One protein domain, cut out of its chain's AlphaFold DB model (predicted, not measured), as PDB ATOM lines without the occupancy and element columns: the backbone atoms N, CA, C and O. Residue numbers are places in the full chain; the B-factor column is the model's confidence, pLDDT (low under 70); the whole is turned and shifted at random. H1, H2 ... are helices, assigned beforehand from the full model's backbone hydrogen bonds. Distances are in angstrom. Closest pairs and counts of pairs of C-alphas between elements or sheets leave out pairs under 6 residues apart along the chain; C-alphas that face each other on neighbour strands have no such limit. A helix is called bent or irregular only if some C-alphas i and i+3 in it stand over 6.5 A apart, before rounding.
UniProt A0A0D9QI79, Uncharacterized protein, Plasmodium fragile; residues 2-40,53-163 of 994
ATOM      1  N   GLN A   2      33.853 -43.178 -41.107       71.56
ATOM      2  CA  GLN A   2      33.776 -42.199 -42.214       71.56
ATOM      3  C   GLN A   2      32.750 -42.569 -43.294       71.56
ATOM      4  O   GLN A   2      31.832 -41.802 -43.555       71.56
ATOM      5  N   THR A   3      32.827 -43.788 -43.838       78.31
ATOM      6  CA  THR A   3      31.841 -44.321 -44.798       78.31
ATOM      7  C   THR A   3      30.417 -44.378 -44.246       78.31
ATOM      8  O   THR A   3      29.466 -44.221 -44.996       78.31
ATOM      9  N   SER A   4      30.257 -44.572 -42.935       81.31
ATOM     10  CA  SER A   4      28.958 -44.601 -42.255       81.31
ATOM     11  C   SER A   4      28.362 -43.195 -42.122       81.31
ATOM     12  O   SER A   4      27.180 -43.013 -42.378       81.31
ATOM     13  N   CYS A   5      29.175 -42.192 -41.774       84.88
ATOM     14  CA  CYS A   5      28.757 -40.786 -41.709       84.88
ATOM     15  C   CYS A   5      28.527 -40.172 -43.097       84.88
ATOM     16  O   CYS A   5      27.672 -39.309 -43.248       84.88
ATOM     17  N   ALA A   6      29.259 -40.633 -44.114       81.12
ATOM     18  CA  ALA A   6      29.064 -40.228 -45.503       81.12
ATOM     19  C   ALA A   6      27.842 -40.883 -46.176       81.12
ATOM     20  O   ALA A   6      27.434 -40.423 -47.231       81.12
ATOM     21  N   ALA A   7      27.264 -41.934 -45.583       79.56
ATOM     22  CA  ALA A   7      26.103 -42.653 -46.115       79.56
ATOM     23  C   ALA A   7      24.755 -42.188 -45.521       79.56
ATOM     24  O   ALA A   7      23.767 -42.915 -45.618       79.56
ATOM     25  N   TRP A   8      24.709 -41.019 -44.873       80.44
ATOM     26  CA  TRP A   8      23.448 -40.406 -44.448       80.44
ATOM     27  C   TRP A   8      22.917 -39.451 -45.502       80.44
ATOM     28  O   TRP A   8      23.660 -38.598 -45.993       80.44
ATOM     29  N   GLN A   9      21.616 -39.554 -45.743       76.75
ATOM     30  CA  GLN A   9      20.830 -38.598 -46.507       76.75
ATOM     31  C   GLN A   9      19.594 -38.223 -45.694       76.75
ATOM     32  O   GLN A   9      19.060 -39.053 -44.948       76.75
ATOM     33  N   ASP A  10      19.171 -36.971 -45.817       73.88
ATOM     34  CA  ASP A  10      17.992 -36.453 -45.141       73.88
ATOM     35  C   ASP A  10      16.731 -37.172 -45.660       73.88
ATOM     36  O   ASP A  10      16.560 -37.298 -46.875       73.88
ATOM     37  N   PRO A  11      15.847 -37.682 -44.785       67.19
ATOM     38  CA  PRO A  11      14.673 -38.437 -45.219       67.19
ATOM     39  C   PRO A  11      13.581 -37.564 -45.859       67.19
ATOM     40  O   PRO A  11      12.733 -38.109 -46.565       67.19
ATOM     41  N   ASP A  12      13.593 -36.249 -45.620       72.31
ATOM     42  CA  ASP A  12      12.595 -35.296 -46.111       72.31
ATOM     43  C   ASP A  12      13.094 -34.515 -47.346       72.31
ATOM     44  O   ASP A  12      12.282 -34.179 -48.213       72.31
ATOM     45  N   THR A  13      14.405 -34.247 -47.471       78.81
ATOM     46  CA  THR A  13      14.986 -33.541 -48.642       78.81
ATOM     47  C   THR A  13      15.824 -34.415 -49.579       78.81
ATOM     48  O   THR A  13      15.934 -34.099 -50.765       78.81
ATOM     49  N   GLY A  14      16.395 -35.520 -49.090       73.12
ATOM     50  CA  GLY A  14      17.353 -36.357 -49.821       73.12
ATOM     51  C   GLY A  14      18.794 -35.831 -49.829       73.12
ATOM     52  O   GLY A  14      19.650 -36.444 -50.468       73.12
ATOM     53  N   ASP A  15      19.082 -34.720 -49.143       77.50
ATOM     54  CA  ASP A  15      20.416 -34.117 -49.119       77.50
ATOM     55  C   ASP A  15      21.391 -34.881 -48.208       77.50
ATOM     56  O   ASP A  15      21.064 -35.321 -47.107       77.50
ATOM     57  N   ASP A  16      22.638 -34.982 -48.655       78.69
ATOM     58  CA  ASP A  16      23.782 -35.427 -47.861       78.69
ATOM     59  C   ASP A  16      24.034 -34.514 -46.636       78.69
ATOM     60  O   ASP A  16      23.893 -33.295 -46.727       78.69
ATOM     61  N   LEU A  17      24.560 -35.062 -45.526       80.00
ATOM     62  CA  LEU A  17      25.082 -34.233 -44.420       80.00
ATOM     63  C   LEU A  17      26.121 -33.207 -44.921       80.00
ATOM     64  O   LEU A  17      26.998 -33.546 -45.726       80.00
ATOM     65  N   ASP A  18      26.103 -31.992 -44.365       84.62
ATOM     66  CA  ASP A  18      27.198 -31.032 -44.541       84.62
ATOM     67  C   ASP A  18      28.511 -31.524 -43.891       84.62
ATOM     68  O   ASP A  18      28.547 -32.511 -43.148       84.62
ATOM     69  N   GLN A  19      29.626 -30.846 -44.185       83.00
ATOM     70  CA  GLN A  19      30.939 -31.288 -43.706       83.00
ATOM     71  C   GLN A  19      31.077 -31.205 -42.175       83.00
ATOM     72  O   GLN A  19      31.672 -32.099 -41.580       83.00
ATOM     73  N   ALA A  20      30.489 -30.193 -41.528       82.56
ATOM     74  CA  ALA A  20      30.547 -30.048 -40.073       82.56
ATOM     75  C   ALA A  20      29.800 -31.198 -39.379       82.56
ATOM     76  O   ALA A  20      30.322 -31.813 -38.451       82.56
ATOM     77  N   ASN A  21      28.625 -31.568 -39.889       86.50
ATOM     78  CA  ASN A  21      27.853 -32.716 -39.431       86.50
ATOM     79  C   ASN A  21      28.542 -34.055 -39.741       86.50
ATOM     80  O   ASN A  21      28.490 -34.959 -38.905       86.50
ATOM     81  N   LYS A  22      29.210 -34.203 -40.894       87.50
ATOM     82  CA  LYS A  22      30.029 -35.390 -41.222       87.50
ATOM     83  C   LYS A  22      31.192 -35.554 -40.233       87.50
ATOM     84  O   LYS A  22      31.427 -36.661 -39.745       87.50
ATOM     85  N   ASP A  23      31.861 -34.462 -39.876       86.75
ATOM     86  CA  ASP A  23      33.004 -34.454 -38.954       86.75
ATOM     87  C   ASP A  23      32.575 -34.684 -37.495       86.75
ATOM     88  O   ASP A  23      33.197 -35.465 -36.768       86.75
ATOM     89  N   LEU A  24      31.460 -34.077 -37.090       89.62
ATOM     90  CA  LEU A  24      30.801 -34.272 -35.799       89.62
ATOM     91  C   LEU A  24      30.253 -35.695 -35.631       89.62
ATOM     92  O   LEU A  24      30.406 -36.290 -34.560       89.62
ATOM     93  N   CYS A  25      29.677 -36.276 -36.687       90.62
ATOM     94  CA  CYS A  25      29.279 -37.681 -36.719       90.62
ATOM     95  C   CYS A  25      30.484 -38.605 -36.511       90.62
ATOM     96  O   CYS A  25      30.408 -39.547 -35.721       90.62
ATOM     97  N   GLU A  26      31.614 -38.336 -37.172       88.19
ATOM     98  CA  GLU A  26      32.818 -39.156 -37.038       88.19
ATOM     99  C   GLU A  26      33.381 -39.106 -35.611       88.19
ATOM    100  O   GLU A  26      33.621 -40.159 -35.018       88.19
ATOM    101  N   LEU A  27      33.506 -37.909 -35.028       89.81
ATOM    102  CA  LEU A  27      33.957 -37.721 -33.644       89.81
ATOM    103  C   LEU A  27      33.035 -38.438 -32.641       89.81
ATOM    104  O   LEU A  27      33.503 -39.142 -31.741       89.81
ATOM    105  N   THR A  28      31.720 -38.315 -32.836       90.00
ATOM    106  CA  THR A  28      30.700 -38.964 -31.997       90.00
ATOM    107  C   THR A  28      30.749 -40.492 -32.147       90.00
ATOM    108  O   THR A  28      30.686 -41.207 -31.146       90.00
ATOM    109  N   LEU A  29      30.942 -41.024 -33.363       87.81
ATOM    110  CA  LEU A  29      31.105 -42.466 -33.594       87.81
ATOM    111  C   LEU A  29      32.384 -43.029 -32.976       87.81
ATOM    112  O   LEU A  29      32.333 -44.126 -32.425       87.81
ATOM    113  N   ILE A  30      33.513 -42.319 -33.042       87.31
ATOM    114  CA  ILE A  30      34.764 -42.743 -32.389       87.31
ATOM    115  C   ILE A  30      34.537 -42.881 -30.879       87.31
ATOM    116  O   ILE A  30      34.848 -43.923 -30.294       87.31
ATOM    117  N   ALA A  31      33.910 -41.876 -30.265       87.94
ATOM    118  CA  ALA A  31      33.585 -41.890 -28.844       87.94
ATOM    119  C   ALA A  31      32.605 -43.024 -28.472       87.94
ATOM    120  O   ALA A  31      32.835 -43.720 -27.485       87.94
ATOM    121  N   LEU A  32      31.564 -43.293 -29.270       86.75
ATOM    122  CA  LEU A  32      30.632 -44.410 -29.031       86.75
ATOM    123  C   LEU A  32      31.276 -45.793 -29.255       86.75
ATOM    124  O   LEU A  32      31.030 -46.716 -28.473       86.75
ATOM    125  N   HIS A  33      32.147 -45.944 -30.260       82.81
ATOM    126  CA  HIS A  33      32.939 -47.165 -30.454       82.81
ATOM    127  C   HIS A  33      33.823 -47.452 -29.235       82.81
ATOM    128  O   HIS A  33      33.859 -48.594 -28.771       82.81
ATOM    129  N   PHE A  34      34.483 -46.433 -28.675       85.12
ATOM    130  CA  PHE A  34      35.238 -46.579 -27.431       85.12
ATOM    131  C   PHE A  34      34.313 -46.898 -26.248       85.12
ATOM    132  O   PHE A  34      34.522 -47.921 -25.594       85.12
ATOM    133  N   LYS A  35      33.247 -46.108 -26.022       85.75
ATOM    134  CA  LYS A  35      32.275 -46.281 -24.918       85.75
ATOM    135  C   LYS A  35      31.854 -47.732 -24.766       85.75
ATOM    136  O   LYS A  35      31.898 -48.285 -23.669       85.75
ATOM    137  N   HIS A  36      31.460 -48.352 -25.873       80.56
ATOM    138  CA  HIS A  36      30.873 -49.683 -25.872       80.56
ATOM    139  C   HIS A  36      31.835 -50.806 -26.299       80.56
ATOM    140  O   HIS A  36      31.394 -51.940 -26.475       80.56
ATOM    141  N   ASN A  37      33.138 -50.516 -26.419       74.88
ATOM    142  CA  ASN A  37      34.187 -51.449 -26.849       74.88
ATOM    143  C   ASN A  37      33.852 -52.168 -28.174       74.88
ATOM    144  O   ASN A  37      33.950 -53.393 -28.291       74.88
ATOM    145  N   ILE A  38      33.459 -51.388 -29.189       66.88
ATOM    146  CA  ILE A  38      33.247 -51.844 -30.572       66.88
ATOM    147  C   ILE A  38      34.604 -51.968 -31.300       66.88
ATOM    148  O   ILE A  38      34.845 -51.369 -32.352       66.88
ATOM    149  N   GLN A  39      35.502 -52.759 -30.712       53.44
ATOM    150  CA  GLN A  39      36.545 -53.477 -31.442       53.44
ATOM    151  C   GLN A  39      35.868 -54.517 -32.349       53.44
ATOM    152  O   GLN A  39      34.816 -55.063 -32.000       53.44
ATOM    153  N   THR A  40      36.454 -54.837 -33.503       39.88
ATOM    154  CA  THR A  40      35.899 -55.837 -34.432       39.88
ATOM    155  C   THR A  40      36.042 -57.253 -33.868       39.88
ATOM    156  O   THR A  40      36.974 -57.977 -34.215       39.88
ATOM    157  N   VAL A  53      35.261 -63.554 -10.603       43.81
ATOM    158  CA  VAL A  53      36.378 -62.598 -10.392       43.81
ATOM    159  C   VAL A  53      36.831 -61.871 -11.667       43.81
ATOM    160  O   VAL A  53      37.241 -60.717 -11.571       43.81
ATOM    161  N   VAL A  54      36.748 -62.506 -12.842       46.50
ATOM    162  CA  VAL A  54      37.089 -61.861 -14.130       46.50
ATOM    163  C   VAL A  54      36.054 -60.793 -14.493       46.50
ATOM    164  O   VAL A  54      36.426 -59.660 -14.788       46.50
ATOM    165  N   ARG A  55      34.760 -61.117 -14.351       48.00
ATOM    166  CA  ARG A  55      33.644 -60.207 -14.666       48.00
ATOM    167  C   ARG A  55      33.759 -58.876 -13.926       48.00
ATOM    168  O   ARG A  55      33.591 -57.837 -14.534       48.00
ATOM    169  N   ASN A  56      34.147 -58.899 -12.648       53.97
ATOM    170  CA  ASN A  56      34.323 -57.678 -11.857       53.97
ATOM    171  C   ASN A  56      35.392 -56.717 -12.426       53.97
ATOM    172  O   ASN A  56      35.345 -55.528 -12.127       53.97
ATOM    173  N   MET A  57      36.368 -57.209 -13.198       53.94
ATOM    174  CA  MET A  57      37.375 -56.367 -13.862       53.94
ATOM    175  C   MET A  57      36.821 -55.814 -15.181       53.94
ATOM    176  O   MET A  57      36.918 -54.614 -15.421       53.94
ATOM    177  N   GLU A  58      36.160 -56.660 -15.976       63.28
ATOM    178  CA  GLU A  58      35.490 -56.275 -17.229       63.28
ATOM    179  C   GLU A  58      34.357 -55.253 -16.994       63.28
ATOM    180  O   GLU A  58      34.230 -54.284 -17.742       63.28
ATOM    181  N   ASP A  59      33.574 -55.425 -15.922       67.25
ATOM    182  CA  ASP A  59      32.525 -54.498 -15.481       67.25
ATOM    183  C   ASP A  59      33.129 -53.140 -15.059       67.25
ATOM    184  O   ASP A  59      32.603 -52.089 -15.422       67.25
ATOM    185  N   MET A  60      34.266 -53.114 -14.350       67.44
ATOM    186  CA  MET A  60      34.938 -51.853 -13.987       67.44
ATOM    187  C   MET A  60      35.537 -51.140 -15.210       67.44
ATOM    188  O   MET A  60      35.403 -49.923 -15.346       67.44
ATOM    189  N   GLU A  61      36.142 -51.884 -16.138       70.44
ATOM    190  CA  GLU A  61      36.646 -51.361 -17.416       70.44
ATOM    191  C   GLU A  61      35.502 -50.768 -18.264       70.44
ATOM    192  O   GLU A  61      35.632 -49.685 -18.842       70.44
ATOM    193  N   ALA A  62      34.341 -51.431 -18.280       76.75
ATOM    194  CA  ALA A  62      33.120 -50.921 -18.897       76.75
ATOM    195  C   ALA A  62      32.604 -49.648 -18.198       76.75
ATOM    196  O   ALA A  62      32.290 -48.667 -18.877       76.75
ATOM    197  N   TYR A  63      32.564 -49.613 -16.864       79.06
ATOM    198  CA  TYR A  63      32.137 -48.440 -16.091       79.06
ATOM    199  C   TYR A  63      32.989 -47.201 -16.400       79.06
ATOM    200  O   TYR A  63      32.443 -46.133 -16.690       79.06
ATOM    201  N   VAL A  64      34.319 -47.349 -16.428       77.44
ATOM    202  CA  VAL A  64      35.255 -46.253 -16.734       77.44
ATOM    203  C   VAL A  64      35.079 -45.748 -18.170       77.44
ATOM    204  O   VAL A  64      34.907 -44.543 -18.366       77.44
ATOM    205  N   ARG A  65      35.025 -46.635 -19.179       80.06
ATOM    206  CA  ARG A  65      34.764 -46.221 -20.577       80.06
ATOM    207  C   ARG A  65      33.423 -45.505 -20.740       80.06
ATOM    208  O   ARG A  65      33.324 -44.562 -21.522       80.06
ATOM    209  N   CYS A  66      32.408 -45.937 -19.995       83.19
ATOM    210  CA  CYS A  66      31.089 -45.317 -19.981       83.19
ATOM    211  C   CYS A  66      31.141 -43.882 -19.423       83.19
ATOM    212  O   CYS A  66      30.653 -42.961 -20.080       83.19
ATOM    213  N   ILE A  67      31.784 -43.665 -18.266       79.56
ATOM    214  CA  ILE A  67      31.904 -42.327 -17.660       79.56
ATOM    215  C   ILE A  67      32.734 -41.383 -18.528       79.56
ATOM    216  O   ILE A  67      32.285 -40.267 -18.791       79.56
ATOM    217  N   LEU A  68      33.914 -41.812 -18.988       83.75
ATOM    218  CA  LEU A  68      34.815 -40.954 -19.764       83.75
ATOM    219  C   LEU A  68      34.133 -40.420 -21.026       83.75
ATOM    220  O   LEU A  68      34.225 -39.230 -21.320       83.75
ATOM    221  N   VAL A  69      33.381 -41.271 -21.733       86.62
ATOM    222  CA  VAL A  69      32.639 -40.831 -22.917       86.62
ATOM    223  C   VAL A  69      31.462 -39.940 -22.546       86.62
ATOM    224  O   VAL A  69      31.263 -38.935 -23.214       86.62
ATOM    225  N   ASN A  70      30.718 -40.212 -21.475       84.69
ATOM    226  CA  ASN A  70      29.623 -39.324 -21.076       84.69
ATOM    227  C   ASN A  70      30.116 -37.922 -20.663       84.69
ATOM    228  O   ASN A  70      29.489 -36.923 -21.022       84.69
ATOM    229  N   ILE A  71      31.275 -37.823 -20.002       84.38
ATOM    230  CA  ILE A  71      31.941 -36.542 -19.711       84.38
ATOM    231  C   ILE A  71      32.399 -35.862 -21.010       84.38
ATOM    232  O   ILE A  71      32.112 -34.680 -21.201       84.38
ATOM    233  N   PHE A  72      33.048 -36.594 -21.922       87.75
ATOM    234  CA  PHE A  72      33.490 -36.080 -23.224       87.75
ATOM    235  C   PHE A  72      32.319 -35.539 -24.061       87.75
ATOM    236  O   PHE A  72      32.347 -34.397 -24.519       87.75
ATOM    237  N   MET A  73      31.249 -36.325 -24.189       88.25
ATOM    238  CA  MET A  73      30.012 -35.946 -24.872       88.25
ATOM    239  C   MET A  73      29.414 -34.671 -24.265       88.25
ATOM    240  O   MET A  73      28.982 -33.796 -25.010       88.25
ATOM    241  N   LYS A  74      29.409 -34.531 -22.931       85.44
ATOM    242  CA  LYS A  74      28.822 -33.370 -22.239       85.44
ATOM    243  C   LYS A  74      29.685 -32.107 -22.316       85.44
ATOM    244  O   LYS A  74      29.150 -31.028 -22.542       85.44
ATOM    245  N   LYS A  75      30.995 -32.215 -22.075       84.50
ATOM    246  CA  LYS A  75      31.899 -31.055 -21.945       84.50
ATOM    247  C   LYS A  75      32.571 -30.658 -23.260       84.50
ATOM    248  O   LYS A  75      32.740 -29.468 -23.502       84.50
ATOM    249  N   ILE A  76      32.932 -31.614 -24.117       85.12
ATOM    250  CA  ILE A  76      33.616 -31.323 -25.386       85.12
ATOM    251  C   ILE A  76      32.597 -31.054 -26.493       85.12
ATOM    252  O   ILE A  76      32.647 -29.994 -27.110       85.12
ATOM    253  N   ILE A  77      31.652 -31.974 -26.717       88.50
ATOM    254  CA  ILE A  77      30.672 -31.843 -27.807       88.50
ATOM    255  C   ILE A  77      29.483 -30.957 -27.397       88.50
ATOM    256  O   ILE A  77      29.205 -29.956 -28.051       88.50
ATOM    257  N   GLY A  78      28.808 -31.283 -26.294       87.94
ATOM    258  CA  GLY A  78      27.622 -30.574 -25.804       87.94
ATOM    259  C   GLY A  78      26.300 -31.054 -26.420       87.94
ATOM    260  O   GLY A  78      26.241 -31.575 -27.538       87.94
ATOM    261  N   LYS A  79      25.209 -30.875 -25.669       89.00
ATOM    262  CA  LYS A  79      23.850 -31.359 -25.978       89.00
ATOM    263  C   LYS A  79      23.339 -30.825 -27.316       89.00
ATOM    264  O   LYS A  79      22.844 -31.610 -28.119       89.00
ATOM    265  N   LYS A  80      23.496 -29.520 -27.581       90.12
ATOM    266  CA  LYS A  80      23.072 -28.868 -28.836       90.12
ATOM    267  C   LYS A  80      23.714 -29.537 -30.050       90.12
ATOM    268  O   LYS A  80      23.030 -29.859 -31.016       90.12
ATOM    269  N   CYS A  81      25.011 -29.819 -29.962       90.88
ATOM    270  CA  CYS A  81      25.763 -30.444 -31.041       90.88
ATOM    271  C   CYS A  81      25.388 -31.915 -31.233       90.88
ATOM    272  O   CYS A  81      25.213 -32.360 -32.364       90.88
ATOM    273  N   LEU A  82      25.140 -32.670 -30.162       90.19
ATOM    274  CA  LEU A  82      24.640 -34.046 -30.283       90.19
ATOM    275  C   LEU A  82      23.195 -34.126 -30.814       90.19
ATOM    276  O   LEU A  82      22.815 -35.140 -31.397       90.19
ATOM    277  N   GLN A  83      22.408 -33.051 -30.689       89.12
ATOM    278  CA  GLN A  83      21.072 -32.921 -31.284       89.12
ATOM    279  C   GLN A  83      21.073 -32.566 -32.786       89.12
ATOM    280  O   GLN A  83      20.002 -32.580 -33.403       89.12
ATOM    281  N   THR A  84      22.226 -32.274 -33.395       90.19
ATOM    282  CA  THR A  84      22.352 -32.083 -34.854       90.19
ATOM    283  C   THR A  84      22.076 -33.384 -35.627       90.19
ATOM    284  O   THR A  84      22.133 -34.470 -35.037       90.19
ATOM    285  N   PRO A  85      21.807 -33.322 -36.947       89.44
ATOM    286  CA  PRO A  85      21.747 -34.508 -37.802       89.44
ATOM    287  C   PRO A  85      22.977 -35.421 -37.665       89.44
ATOM    288  O   PRO A  85      22.816 -36.626 -37.477       89.44
ATOM    289  N   GLY A  86      24.194 -34.864 -37.643       87.44
ATOM    290  CA  GLY A  86      25.434 -35.633 -37.483       87.44
ATOM    291  C   GLY A  86      25.541 -36.363 -36.139       87.44
ATOM    292  O   GLY A  86      25.861 -37.554 -36.101       87.44
ATOM    293  N   GLY A  87      25.222 -35.682 -35.033       88.38
ATOM    294  CA  GLY A  87      25.235 -36.276 -33.687       88.38
ATOM    295  C   GLY A  87      24.175 -37.370 -33.497       88.38
ATOM    296  O   GLY A  87      24.470 -38.451 -32.975       88.38
ATOM    297  N   LYS A  88      22.956 -37.138 -34.000       87.56
ATOM    298  CA  LYS A  88      21.867 -38.129 -34.010       87.56
ATOM    299  C   LYS A  88      22.205 -39.341 -34.874       87.56
ATOM    300  O   LYS A  88      21.996 -40.473 -34.434       87.56
ATOM    301  N   TRP A  89      22.754 -39.126 -36.070       87.69
ATOM    302  CA  TRP A  89      23.125 -40.212 -36.976       87.69
ATOM    303  C   TRP A  89      24.207 -41.112 -36.383       87.69
ATOM    304  O   TRP A  89      24.070 -42.333 -36.425       87.69
ATOM    305  N   ALA A  90      25.227 -40.541 -35.736       88.81
ATOM    306  CA  ALA A  90      26.235 -41.321 -35.022       88.81
ATOM    307  C   ALA A  90      25.624 -42.213 -33.923       88.81
ATOM    308  O   ALA A  90      25.952 -43.400 -33.841       88.81
ATOM    309  N   CYS A  91      24.688 -41.687 -33.126       85.50
ATOM    310  CA  CYS A  91      23.948 -42.479 -32.138       85.50
ATOM    311  C   CYS A  91      23.138 -43.617 -32.791       85.50
ATOM    312  O   CYS A  91      23.169 -44.748 -32.299       85.50
ATOM    313  N   GLY A  92      22.456 -43.345 -33.909       82.12
ATOM    314  CA  GLY A  92      21.678 -44.333 -34.664       82.12
ATOM    315  C   GLY A  92      22.535 -45.441 -35.283       82.12
ATOM    316  O   GLY A  92      22.236 -46.622 -35.110       82.12
ATOM    317  N   VAL A  93      23.646 -45.085 -35.932       83.50
ATOM    318  CA  VAL A  93      24.614 -46.035 -36.510       83.50
ATOM    319  C   VAL A  93      25.237 -46.913 -35.427       83.50
ATOM    320  O   VAL A  93      25.297 -48.131 -35.592       83.50
ATOM    321  N   ALA A  94      25.653 -46.335 -34.295       81.44
ATOM    322  CA  ALA A  94      26.177 -47.113 -33.173       81.44
ATOM    323  C   ALA A  94      25.129 -48.096 -32.619       81.44
ATOM    324  O   ALA A  94      25.453 -49.253 -32.352       81.44
ATOM    325  N   HIS A  95      23.870 -47.665 -32.480       77.62
ATOM    326  CA  HIS A  95      22.772 -48.523 -32.023       77.62
ATOM    327  C   HIS A  95      22.498 -49.669 -33.012       77.62
ATOM    328  O   HIS A  95      22.440 -50.828 -32.605       77.62
ATOM    329  N   GLY A  96      22.445 -49.370 -34.315       73.81
ATOM    330  CA  GLY A  96      22.284 -50.363 -35.380       73.81
ATOM    331  C   GLY A  96      23.421 -51.389 -35.449       73.81
ATOM    332  O   GLY A  96      23.165 -52.558 -35.739       73.81
ATOM    333  N   ILE A  97      24.660 -51.001 -35.130       73.88
ATOM    334  CA  ILE A  97      25.790 -51.938 -35.010       73.88
ATOM    335  C   ILE A  97      25.567 -52.913 -33.842       73.88
ATOM    336  O   ILE A  97      25.799 -54.112 -33.999       73.88
ATOM    337  N   PHE A  98      25.073 -52.447 -32.689       67.31
ATOM    338  CA  PHE A  98      24.813 -53.331 -31.546       67.31
ATOM    339  C   PHE A  98      23.690 -54.332 -31.794       67.31
ATOM    340  O   PHE A  98      23.886 -55.529 -31.569       67.31
ATOM    341  N   THR A  99      22.545 -53.857 -32.281       66.31
ATOM    342  CA  THR A  99      21.356 -54.698 -32.463       66.31
ATOM    343  C   THR A  99      21.534 -55.720 -33.585       66.31
ATOM    344  O   THR A  99      21.171 -56.879 -33.398       66.31
ATOM    345  N   ASN A 100      22.150 -55.343 -34.712       61.31
ATOM    346  CA  ASN A 100      22.248 -56.218 -35.889       61.31
ATOM    347  C   ASN A 100      23.515 -57.093 -35.940       61.31
ATOM    348  O   ASN A 100      23.476 -58.165 -36.538       61.31
ATOM    349  N   LEU A 101      24.639 -56.663 -35.347       55.41
ATOM    350  CA  LEU A 101      25.917 -57.403 -35.406       55.41
ATOM    351  C   LEU A 101      26.380 -57.944 -34.046       55.41
ATOM    352  O   LEU A 101      27.161 -58.893 -34.005       55.41
ATOM    353  N   GLY A 102      25.937 -57.347 -32.938       53.94
ATOM    354  CA  GLY A 102      26.423 -57.685 -31.596       53.94
ATOM    355  C   GLY A 102      25.663 -58.801 -30.879       53.94
ATOM    356  O   GLY A 102      26.174 -59.310 -29.882       53.94
ATOM    357  N   ALA A 103      24.451 -59.149 -31.336       52.94
ATOM    358  CA  ALA A 103      23.507 -60.033 -30.635       52.94
ATOM    359  C   ALA A 103      23.313 -59.660 -29.143       52.94
ATOM    360  O   ALA A 103      23.143 -60.521 -28.278       52.94
ATOM    361  N   LYS A 104      23.372 -58.356 -28.841       57.28
ATOM    362  CA  LYS A 104      23.191 -57.780 -27.505       57.28
ATOM    363  C   LYS A 104      22.179 -56.650 -27.577       57.28
ATOM    364  O   LYS A 104      22.366 -55.699 -28.328       57.28
ATOM    365  N   ASP A 105      21.157 -56.735 -26.734       56.06
ATOM    366  CA  ASP A 105      20.020 -55.808 -26.751       56.06
ATOM    367  C   ASP A 105      20.377 -54.360 -26.358       56.06
ATOM    368  O   ASP A 105      19.598 -53.444 -26.596       56.06
ATOM    369  N   VAL A 106      21.531 -54.162 -25.712       63.09
ATOM    370  CA  VAL A 106      22.101 -52.858 -25.357       63.09
ATOM    371  C   VAL A 106      23.626 -52.901 -25.455       63.09
ATOM    372  O   VAL A 106      24.252 -53.937 -25.210       63.09
ATOM    373  N   GLY A 107      24.231 -51.754 -25.779       73.56
ATOM    374  CA  GLY A 107      25.674 -51.542 -25.644       73.56
ATOM    375  C   GLY A 107      26.116 -51.440 -24.177       73.56
ATOM    376  O   GLY A 107      25.350 -51.696 -23.250       73.56
ATOM    377  N   ASN A 108      27.365 -51.022 -23.947       77.06
ATOM    378  CA  ASN A 108      27.832 -50.697 -22.596       77.06
ATOM    379  C   ASN A 108      27.004 -49.551 -21.991       77.06
ATOM    380  O   ASN A 108      27.122 -48.414 -22.447       77.06
ATOM    381  N   ILE A 109      26.227 -49.875 -20.960       76.75
ATOM    382  CA  ILE A 109      25.420 -48.956 -20.148       76.75
ATOM    383  C   ILE A 109      25.857 -48.998 -18.675       76.75
ATOM    384  O   ILE A 109      25.049 -48.765 -17.782       76.75
ATOM    385  N   GLU A 110      27.103 -49.369 -18.376       78.81
ATOM    386  CA  GLU A 110      27.506 -49.748 -17.016       78.81
ATOM    387  C   GLU A 110      27.414 -48.584 -16.017       78.81
ATOM    388  O   GLU A 110      26.812 -48.712 -14.950       78.81
ATOM    389  N   CYS A 111      27.896 -47.404 -16.413       75.19
ATOM    390  CA  CYS A 111      27.702 -46.162 -15.661       75.19
ATOM    391  C   CYS A 111      26.271 -45.600 -15.742       75.19
ATOM    392  O   CYS A 111      25.905 -44.713 -14.975       75.19
ATOM    393  N   GLU A 112      25.451 -46.146 -16.641       73.81
ATOM    394  CA  GLU A 112      24.098 -45.702 -16.971       73.81
ATOM    395  C   GLU A 112      23.020 -46.676 -16.476       73.81
ATOM    396  O   GLU A 112      21.847 -46.442 -16.740       73.81
ATOM    397  N   ARG A 113      23.336 -47.751 -15.732       68.06
ATOM    398  CA  ARG A 113      22.345 -48.776 -15.317       68.06
ATOM    399  C   ARG A 113      21.104 -48.179 -14.625       68.06
ATOM    400  O   ARG A 113      19.994 -48.670 -14.820       68.06
ATOM    401  N   LYS A 114      21.265 -47.085 -13.864       60.62
ATOM    402  CA  LYS A 114      20.158 -46.320 -13.245       60.62
ATOM    403  C   LYS A 114      19.362 -45.480 -14.260       60.62
ATOM    404  O   LYS A 114      18.147 -45.344 -14.128       60.62
ATOM    405  N   ASP A 115      20.030 -44.948 -15.281       59.38
ATOM    406  CA  ASP A 115      19.447 -44.108 -16.331       59.38
ATOM    407  C   ASP A 115      18.757 -44.923 -17.421       59.38
ATOM    408  O   ASP A 115      17.686 -44.541 -17.886       59.38
ATOM    409  N   ALA A 116      19.312 -46.076 -17.772       57.31
ATOM    410  CA  ALA A 116      18.724 -47.075 -18.649       57.31
ATOM    411  C   ALA A 116      17.490 -47.753 -18.007       57.31
ATOM    412  O   ALA A 116      16.577 -48.175 -18.714       57.31
ATOM    413  N   GLY A 117      17.413 -47.783 -16.671       63.34
ATOM    414  CA  GLY A 117      16.261 -48.261 -15.898       63.34
ATOM    415  C   GLY A 117      15.030 -47.334 -15.886       63.34
ATOM    416  O   GLY A 117      14.909 -46.384 -16.668       63.34
ATOM    417  N   GLU A 118      14.101 -47.618 -14.964       50.78
ATOM    418  CA  GLU A 118      12.703 -47.133 -14.925       50.78
ATOM    419  C   GLU A 118      12.484 -45.610 -14.822       50.78
ATOM    420  O   GLU A 118      11.348 -45.152 -14.906       50.78
ATOM    421  N   GLY A 119      13.531 -44.798 -14.635       46.78
ATOM    422  CA  GLY A 119      13.433 -43.379 -14.252       46.78
ATOM    423  C   GLY A 119      12.915 -42.399 -15.319       46.78
ATOM    424  O   GLY A 119      13.578 -41.389 -15.554       46.78
ATOM    425  N   GLY A 120      11.803 -42.696 -16.007       49.50
ATOM    426  CA  GLY A 120      11.075 -41.754 -16.874       49.50
ATOM    427  C   GLY A 120       9.690 -42.227 -17.343       49.50
ATOM    428  O   GLY A 120       8.715 -41.521 -17.120       49.50
ATOM    429  N   GLN A 121       9.577 -43.408 -17.966       51.38
ATOM    430  CA  GLN A 121       8.302 -43.933 -18.485       51.38
ATOM    431  C   GLN A 121       8.118 -45.411 -18.121       51.38
ATOM    432  O   GLN A 121       9.019 -46.234 -18.285       51.38
ATOM    433  N   LYS A 122       6.930 -45.741 -17.605       50.00
ATOM    434  CA  LYS A 122       6.602 -47.064 -17.067       50.00
ATOM    435  C   LYS A 122       6.387 -48.064 -18.207       50.00
ATOM    436  O   LYS A 122       5.411 -47.948 -18.938       50.00
ATOM    437  N   GLY A 123       7.289 -49.038 -18.324       56.09
ATOM    438  CA  GLY A 123       7.263 -50.074 -19.365       56.09
ATOM    439  C   GLY A 123       8.327 -49.933 -20.460       56.09
ATOM    440  O   GLY A 123       8.458 -50.854 -21.254       56.09
ATOM    441  N   ILE A 124       9.111 -48.847 -20.487       56.66
ATOM    442  CA  ILE A 124      10.211 -48.664 -21.453       56.66
ATOM    443  C   ILE A 124      11.534 -49.062 -20.790       56.66
ATOM    444  O   ILE A 124      12.029 -48.357 -19.902       56.66
ATOM    445  N   SER A 125      12.110 -50.185 -21.211       59.84
ATOM    446  CA  SER A 125      13.376 -50.709 -20.696       59.84
ATOM    447  C   SER A 125      14.592 -49.989 -21.298       59.84
ATOM    448  O   SER A 125      14.467 -49.017 -22.039       59.84
ATOM    449  N   ALA A 126      15.789 -50.477 -20.970       60.41
ATOM    450  CA  ALA A 126      17.043 -50.031 -21.569       60.41
ATOM    451  C   ALA A 126      17.151 -50.353 -23.073       60.41
ATOM    452  O   ALA A 126      17.860 -49.656 -23.789       60.41
ATOM    453  N   LYS A 127      16.470 -51.417 -23.521       59.66
ATOM    454  CA  LYS A 127      16.517 -51.958 -24.891       59.66
ATOM    455  C   LYS A 127      15.674 -51.137 -25.866       59.66
ATOM    456  O   LYS A 127      15.985 -51.043 -27.043       59.66
ATOM    457  N   ASP A 128      14.617 -50.523 -25.343       62.88
ATOM    458  CA  ASP A 128      13.585 -49.808 -26.101       62.88
ATOM    459  C   ASP A 128      13.959 -48.329 -26.342       62.88
ATOM    460  O   ASP A 128      13.086 -47.483 -26.539       62.88
ATOM    461  N   ARG A 129      15.251 -47.991 -26.242       66.50
ATOM    462  CA  ARG A 129      15.774 -46.621 -26.312       66.50
ATOM    463  C   ARG A 129      17.020 -46.560 -27.180       66.50
ATOM    464  O   ARG A 129      17.912 -47.401 -27.074       66.50
ATOM    465  N   ASP A 130      17.112 -45.507 -27.979       69.75
ATOM    466  CA  ASP A 130      18.358 -45.151 -28.646       69.75
ATOM    467  C   ASP A 130      19.415 -44.646 -27.635       69.75
ATOM    468  O   ASP A 130      19.116 -44.283 -26.490       69.75
ATOM    469  N   PHE A 131      20.684 -44.618 -28.054       71.75
ATOM    470  CA  PHE A 131      21.778 -44.148 -27.195       71.75
ATOM    471  C   PHE A 131      21.694 -42.654 -26.853       71.75
ATOM    472  O   PHE A 131      22.250 -42.236 -25.834       71.75
ATOM    473  N   TRP A 132      20.990 -41.852 -27.656       75.88
ATOM    474  CA  TRP A 132      20.813 -40.428 -27.400       75.88
ATOM    475  C   TRP A 132      19.884 -40.196 -26.198       75.88
ATOM    476  O   TRP A 132      20.257 -39.469 -25.282       75.88
ATOM    477  N   GLN A 133      18.748 -40.894 -26.107       75.94
ATOM    478  CA  GLN A 133      17.825 -40.833 -24.964       75.94
ATOM    479  C   GLN A 133      18.481 -41.228 -23.633       75.94
ATOM    480  O   GLN A 133      18.147 -40.673 -22.583       75.94
ATOM    481  N   ILE A 134      19.396 -42.202 -23.652       75.00
ATOM    482  CA  ILE A 134      20.151 -42.614 -22.458       75.00
ATOM    483  C   ILE A 134      21.145 -41.506 -22.069       75.00
ATOM    484  O   ILE A 134      21.158 -41.067 -20.916       75.00
ATOM    485  N   THR A 135      21.901 -41.000 -23.047       76.38
ATOM    486  CA  THR A 135      22.917 -39.950 -22.863       76.38
ATOM    487  C   THR A 135      22.299 -38.630 -22.376       76.38
ATOM    488  O   THR A 135      22.775 -38.047 -21.405       76.38
ATOM    489  N   ASP A 136      21.183 -38.188 -22.960       81.75
ATOM    490  CA  ASP A 136      20.478 -36.950 -22.594       81.75
ATOM    491  C   ASP A 136      19.925 -36.971 -21.155       81.75
ATOM    492  O   ASP A 136      19.972 -35.976 -20.420       81.75
ATOM    493  N   ARG A 137      19.460 -38.142 -20.704       78.69
ATOM    494  CA  ARG A 137      19.041 -38.371 -19.312       78.69
ATOM    495  C   ARG A 137      20.220 -38.335 -18.342       78.69
ATOM    496  O   ARG A 137      20.066 -37.792 -17.247       78.69
ATOM    497  N   TRP A 138      21.382 -38.856 -18.740       81.88
ATOM    498  CA  TRP A 138      22.615 -38.730 -17.958       81.88
ATOM    499  C   TRP A 138      23.060 -37.265 -17.866       81.88
ATOM    500  O   TRP A 138      23.339 -36.792 -16.766       81.88
ATOM    501  N   PHE A 139      23.048 -36.514 -18.975       83.50
ATOM    502  CA  PHE A 139      23.375 -35.078 -18.994       83.50
ATOM    503  C   PHE A 139      22.499 -34.312 -18.000       83.50
ATOM    504  O   PHE A 139      23.015 -33.628 -17.118       83.50
ATOM    505  N   THR A 140      21.181 -34.502 -18.101       80.25
ATOM    506  CA  THR A 140      20.174 -33.826 -17.268       80.25
ATOM    507  C   THR A 140      20.363 -34.114 -15.773       80.25
ATOM    508  O   THR A 140      20.164 -33.227 -14.949       80.25
ATOM    509  N   ARG A 141      20.779 -35.332 -15.397       73.38
ATOM    510  CA  ARG A 141      21.045 -35.705 -13.992       73.38
ATOM    511  C   ARG A 141      22.399 -35.255 -13.455       73.38
ATOM    512  O   ARG A 141      22.552 -35.166 -12.242       73.38
ATOM    513  N   ASN A 142      23.362 -34.976 -14.330       75.25
ATOM    514  CA  ASN A 142      24.710 -34.536 -13.962       75.25
ATOM    515  C   ASN A 142      24.919 -33.031 -14.218       75.25
ATOM    516  O   ASN A 142      26.060 -32.575 -14.284       75.25
ATOM    517  N   MET A 143      23.847 -32.257 -14.416       77.56
ATOM    518  CA  MET A 143      23.879 -30.814 -14.673       77.56
ATOM    519  C   MET A 143      24.099 -30.030 -13.365       77.56
ATOM    520  O   MET A 143      23.270 -30.095 -12.461       77.56
ATOM    521  N   GLN A 144      25.209 -29.293 -13.258       71.81
ATOM    522  CA  GLN A 144      25.608 -28.558 -12.043       71.81
ATOM    523  C   GLN A 144      25.164 -27.087 -12.031       71.81
ATOM    524  O   GLN A 144      25.051 -26.483 -10.969       71.81
ATOM    525  N   LYS A 145      24.932 -26.496 -13.208       73.94
ATOM    526  CA  LYS A 145      24.449 -25.118 -13.409       73.94
ATOM    527  C   LYS A 145      23.413 -25.121 -14.535       73.94
ATOM    528  O   LYS A 145      23.404 -26.043 -15.346       73.94
ATOM    529  N   ILE A 146      22.555 -24.107 -14.616       68.94
ATOM    530  CA  ILE A 146      21.618 -23.970 -15.745       68.94
ATOM    531  C   ILE A 146      22.426 -23.956 -17.060       68.94
ATOM    532  O   ILE A 146      23.412 -23.230 -17.165       68.94
ATOM    533  N   ASN A 147      22.024 -24.788 -18.025       70.25
ATOM    534  CA  ASN A 147      22.686 -25.026 -19.318       70.25
ATOM    535  C   ASN A 147      24.087 -25.697 -19.258       70.25
ATOM    536  O   ASN A 147      24.792 -25.742 -20.269       70.25
ATOM    537  N   ASP A 148      24.522 -26.245 -18.113       77.31
ATOM    538  CA  ASP A 148      25.808 -26.959 -17.999       77.31
ATOM    539  C   ASP A 148      25.820 -28.249 -18.837       77.31
ATOM    540  O   ASP A 148      25.266 -29.279 -18.445       77.31
ATOM    541  N   GLY A 149      26.516 -28.190 -19.974       80.44
ATOM    542  CA  GLY A 149      26.597 -29.259 -20.966       80.44
ATOM    543  C   GLY A 149      25.747 -29.033 -22.218       80.44
ATOM    544  O   GLY A 149      25.742 -29.904 -23.083       80.44
ATOM    545  N   ASP A 150      25.052 -27.897 -22.354       84.69
ATOM    546  CA  ASP A 150      24.286 -27.595 -23.573       84.69
ATOM    547  C   ASP A 150      25.192 -27.224 -24.749       84.69
ATOM    548  O   ASP A 150      25.047 -27.773 -25.843       84.69
ATOM    549  N   THR A 151      26.153 -26.331 -24.507       87.44
ATOM    550  CA  THR A 151      27.233 -25.975 -25.434       87.44
ATOM    551  C   THR A 151      28.546 -26.531 -24.874       87.44
ATOM    552  O   THR A 151      28.876 -26.256 -23.722       87.44
ATOM    553  N   GLY A 152      29.275 -27.327 -25.663       84.75
ATOM    554  CA  GLY A 152      30.613 -27.823 -25.313       84.75
ATOM    555  C   GLY A 152      31.736 -26.945 -25.878       84.75
ATOM    556  O   GLY A 152      31.478 -25.895 -26.467       84.75
ATOM    557  N   ILE A 153      32.988 -27.402 -25.760       84.75
ATOM    558  CA  ILE A 153      34.175 -26.740 -26.348       84.75
ATOM    559  C   ILE A 153      34.046 -26.523 -27.872       84.75
ATOM    560  O   ILE A 153      34.593 -25.552 -28.386       84.75
ATOM    561  N   LEU A 154      33.271 -27.344 -28.598       85.00
ATOM    562  CA  LEU A 154      32.980 -27.124 -30.031       85.00
ATOM    563  C   LEU A 154      32.151 -25.851 -30.337       85.00
ATOM    564  O   LEU A 154      31.957 -25.513 -31.508       85.00
ATOM    565  N   GLY A 155      31.653 -25.149 -29.312       83.31
ATOM    566  CA  GLY A 155      30.858 -23.928 -29.448       83.31
ATOM    567  C   GLY A 155      29.468 -24.162 -30.047       83.31
ATOM    568  O   GLY A 155      29.057 -25.289 -30.313       83.31
ATOM    569  N   GLU A 156      28.711 -23.084 -30.269       84.62
ATOM    570  CA  GLU A 156      27.346 -23.191 -30.820       84.62
ATOM    571  C   GLU A 156      27.315 -23.583 -32.305       84.62
ATOM    572  O   GLU A 156      26.318 -24.123 -32.771       84.62
ATOM    573  N   GLY A 157      28.417 -23.362 -33.031       82.25
ATOM    574  CA  GLY A 157      28.599 -23.832 -34.407       82.25
ATOM    575  C   GLY A 157      29.026 -25.301 -34.520       82.25
ATOM    576  O   GLY A 157      29.130 -25.805 -35.633       82.25
ATOM    577  N   CYS A 158      29.290 -25.987 -33.400       87.62
ATOM    578  CA  CYS A 158      29.642 -27.410 -33.357       87.62
ATOM    579  C   CYS A 158      30.856 -27.802 -34.226       87.62
ATOM    580  O   CYS A 158      30.933 -28.913 -34.756       87.62
ATOM    581  N   MET A 159      31.810 -26.879 -34.374       82.25
ATOM    582  CA  MET A 159      32.885 -26.957 -35.363       82.25
ATOM    583  C   MET A 159      34.010 -27.892 -34.912       82.25
ATOM    584  O   MET A 159      34.892 -27.510 -34.141       82.25
ATOM    585  N   VAL A 160      34.025 -29.117 -35.441       81.50
ATOM    586  CA  VAL A 160      35.157 -30.039 -35.281       81.50
ATOM    587  C   VAL A 160      36.327 -29.555 -36.140       81.50
ATOM    588  O   VAL A 160      36.319 -29.708 -37.358       81.50
ATOM    589  N   GLN A 161      37.364 -28.994 -35.509       67.88
ATOM    590  CA  GLN A 161      38.598 -28.601 -36.198       67.88
ATOM    591  C   GLN A 161      39.410 -29.833 -36.635       67.88
ATOM    592  O   GLN A 161      40.364 -30.249 -35.974       67.88
ATOM    593  N   LYS A 162      39.058 -30.423 -37.780       60.12
ATOM    594  CA  LYS A 162      39.959 -31.337 -38.491       60.12
ATOM    595  C   LYS A 162      41.132 -30.538 -39.052       60.12
ATOM    596  O   LYS A 162      40.928 -29.640 -39.863       60.12
ATOM    597  N   GLN A 163      42.359 -30.894 -38.665       43.91
ATOM    598  CA  GLN A 163      43.561 -30.304 -39.257       43.91
ATOM    599  C   GLN A 163      43.559 -30.504 -40.786       43.91
ATOM    600  O   GLN A 163      43.600 -31.656 -41.239       43.91
TER     601      GLN A 163
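Overview. This is residues 2 to 40 and 53 to 163 of the 994 residues of an uncharacterized protein of Plasmodium fragile (UniProt A0A0D9QI79). Two layers of helices lie one on the other: H2 and H3, running opposite ways and overlapping over only part of their lengths, make one long layer, and in the other H5 packs on H2 at a slant, H7 and H6 cross H3, and the short H4 lies between H3 and H5 along the chain. Short H1 packs on H2 and H5, and residues 53 to 58, of which 55 to 58 belong to H3, stick out. The printed part has 150 residues, with seven named helices in the order H1 to H7 and no named strand: the class is all helix, with mostly crossed packing. It is compact, with a radius of gyration of the C-alphas of 15.4 A, and rounded, spanning 47 by 39 by 35 A.

Arrangement. H3, residues 55 to 77, touches H2, residues 19 to 35, with Lys 35 and Arg 65 as closest C-alphas, 5.0 A apart; they run opposite ways at a shallow tilt of 22 degrees, and H2 touches H3 with residues 28 to 35 alone. H6, residues 110 to 116, touches H3 through Tyr 63 and Glu 110, their closest C-alphas, 4.9 A apart, at a steep tilt of 68 degrees, only just short of about perpendicular. H7, residues 131 to 141, is the hub, touching four helices. H7 touches H3, about perpendicular at 78 degrees, the closest C-alphas being those of Lys 74 and Phe 139, 6.6 A apart. H7 touches H6 at 84 degrees, about perpendicular, with Ala 116 and Ile 134 the closest C-alphas, 6.0 A apart. H4, residues 79 to 82, only just touches H7, with 3 pairs of C-alphas within 8 A; the closest are those of Lys 79 and Asp 136, 7.4 A apart. H5, residues 85 to 101, touches H7 at a steep tilt of 61 degrees, opposite ways, with the C-alphas of Cys 91 and Phe 131 closest at 5.7 A. H5 touches H2 at a steep tilt of 39 degrees, the same way, and the closest C-alphas, of Asn 21 and Gly 86, are 4.3 A apart. H1, residues 2 to 5, touches H2, with the C-alphas of Cys 5 and Lys 22 closest at 5.6 A, and H5, with those of Cys 5 and Ala 90 closest at 7.2 A. H3 and H5 are apart, among others. Every O i to N i+4 pair is within hydrogen-bond range in H2, H5 and H7; in H3 it is 18 of 19, in H6 1 of 3, with 1 of 4 O i to N i+3 pairs, and H1 and H4 are too short for such a pair.

Along the chain. H3 is 31.4 A long, from C-alpha 55 at (33.644, -60.207, -14.666) to C-alpha 77 at (30.672, -31.843, -27.807); it is neither bent nor irregular, but only just: C-alphas 74 and 77 are 6.1 A apart. H2 measures 24.1 A, H5 23.4 A and H7 15.7 A, H7 ending with C-alpha 141 at (21.045, -35.705, -13.992). H6 is irregular, with C-alphas 111 and 114 7.9 A apart.

Size, cuts and confidence. The farthest C-alphas, of Thr 13 and Val 53, are 52.6 A apart. Residues 41 to 52 are not printed, and C-alphas 40 and 53 are 25.0 A apart across the cut. The links H1 to H2 and H6 to H7 are long, and residues 142 to 163 hold no named element. The mean pLDDT of the printed part is 75.1; 43 residues are under 70, among them 53 to 60, 98 to 106 and 113 to 130.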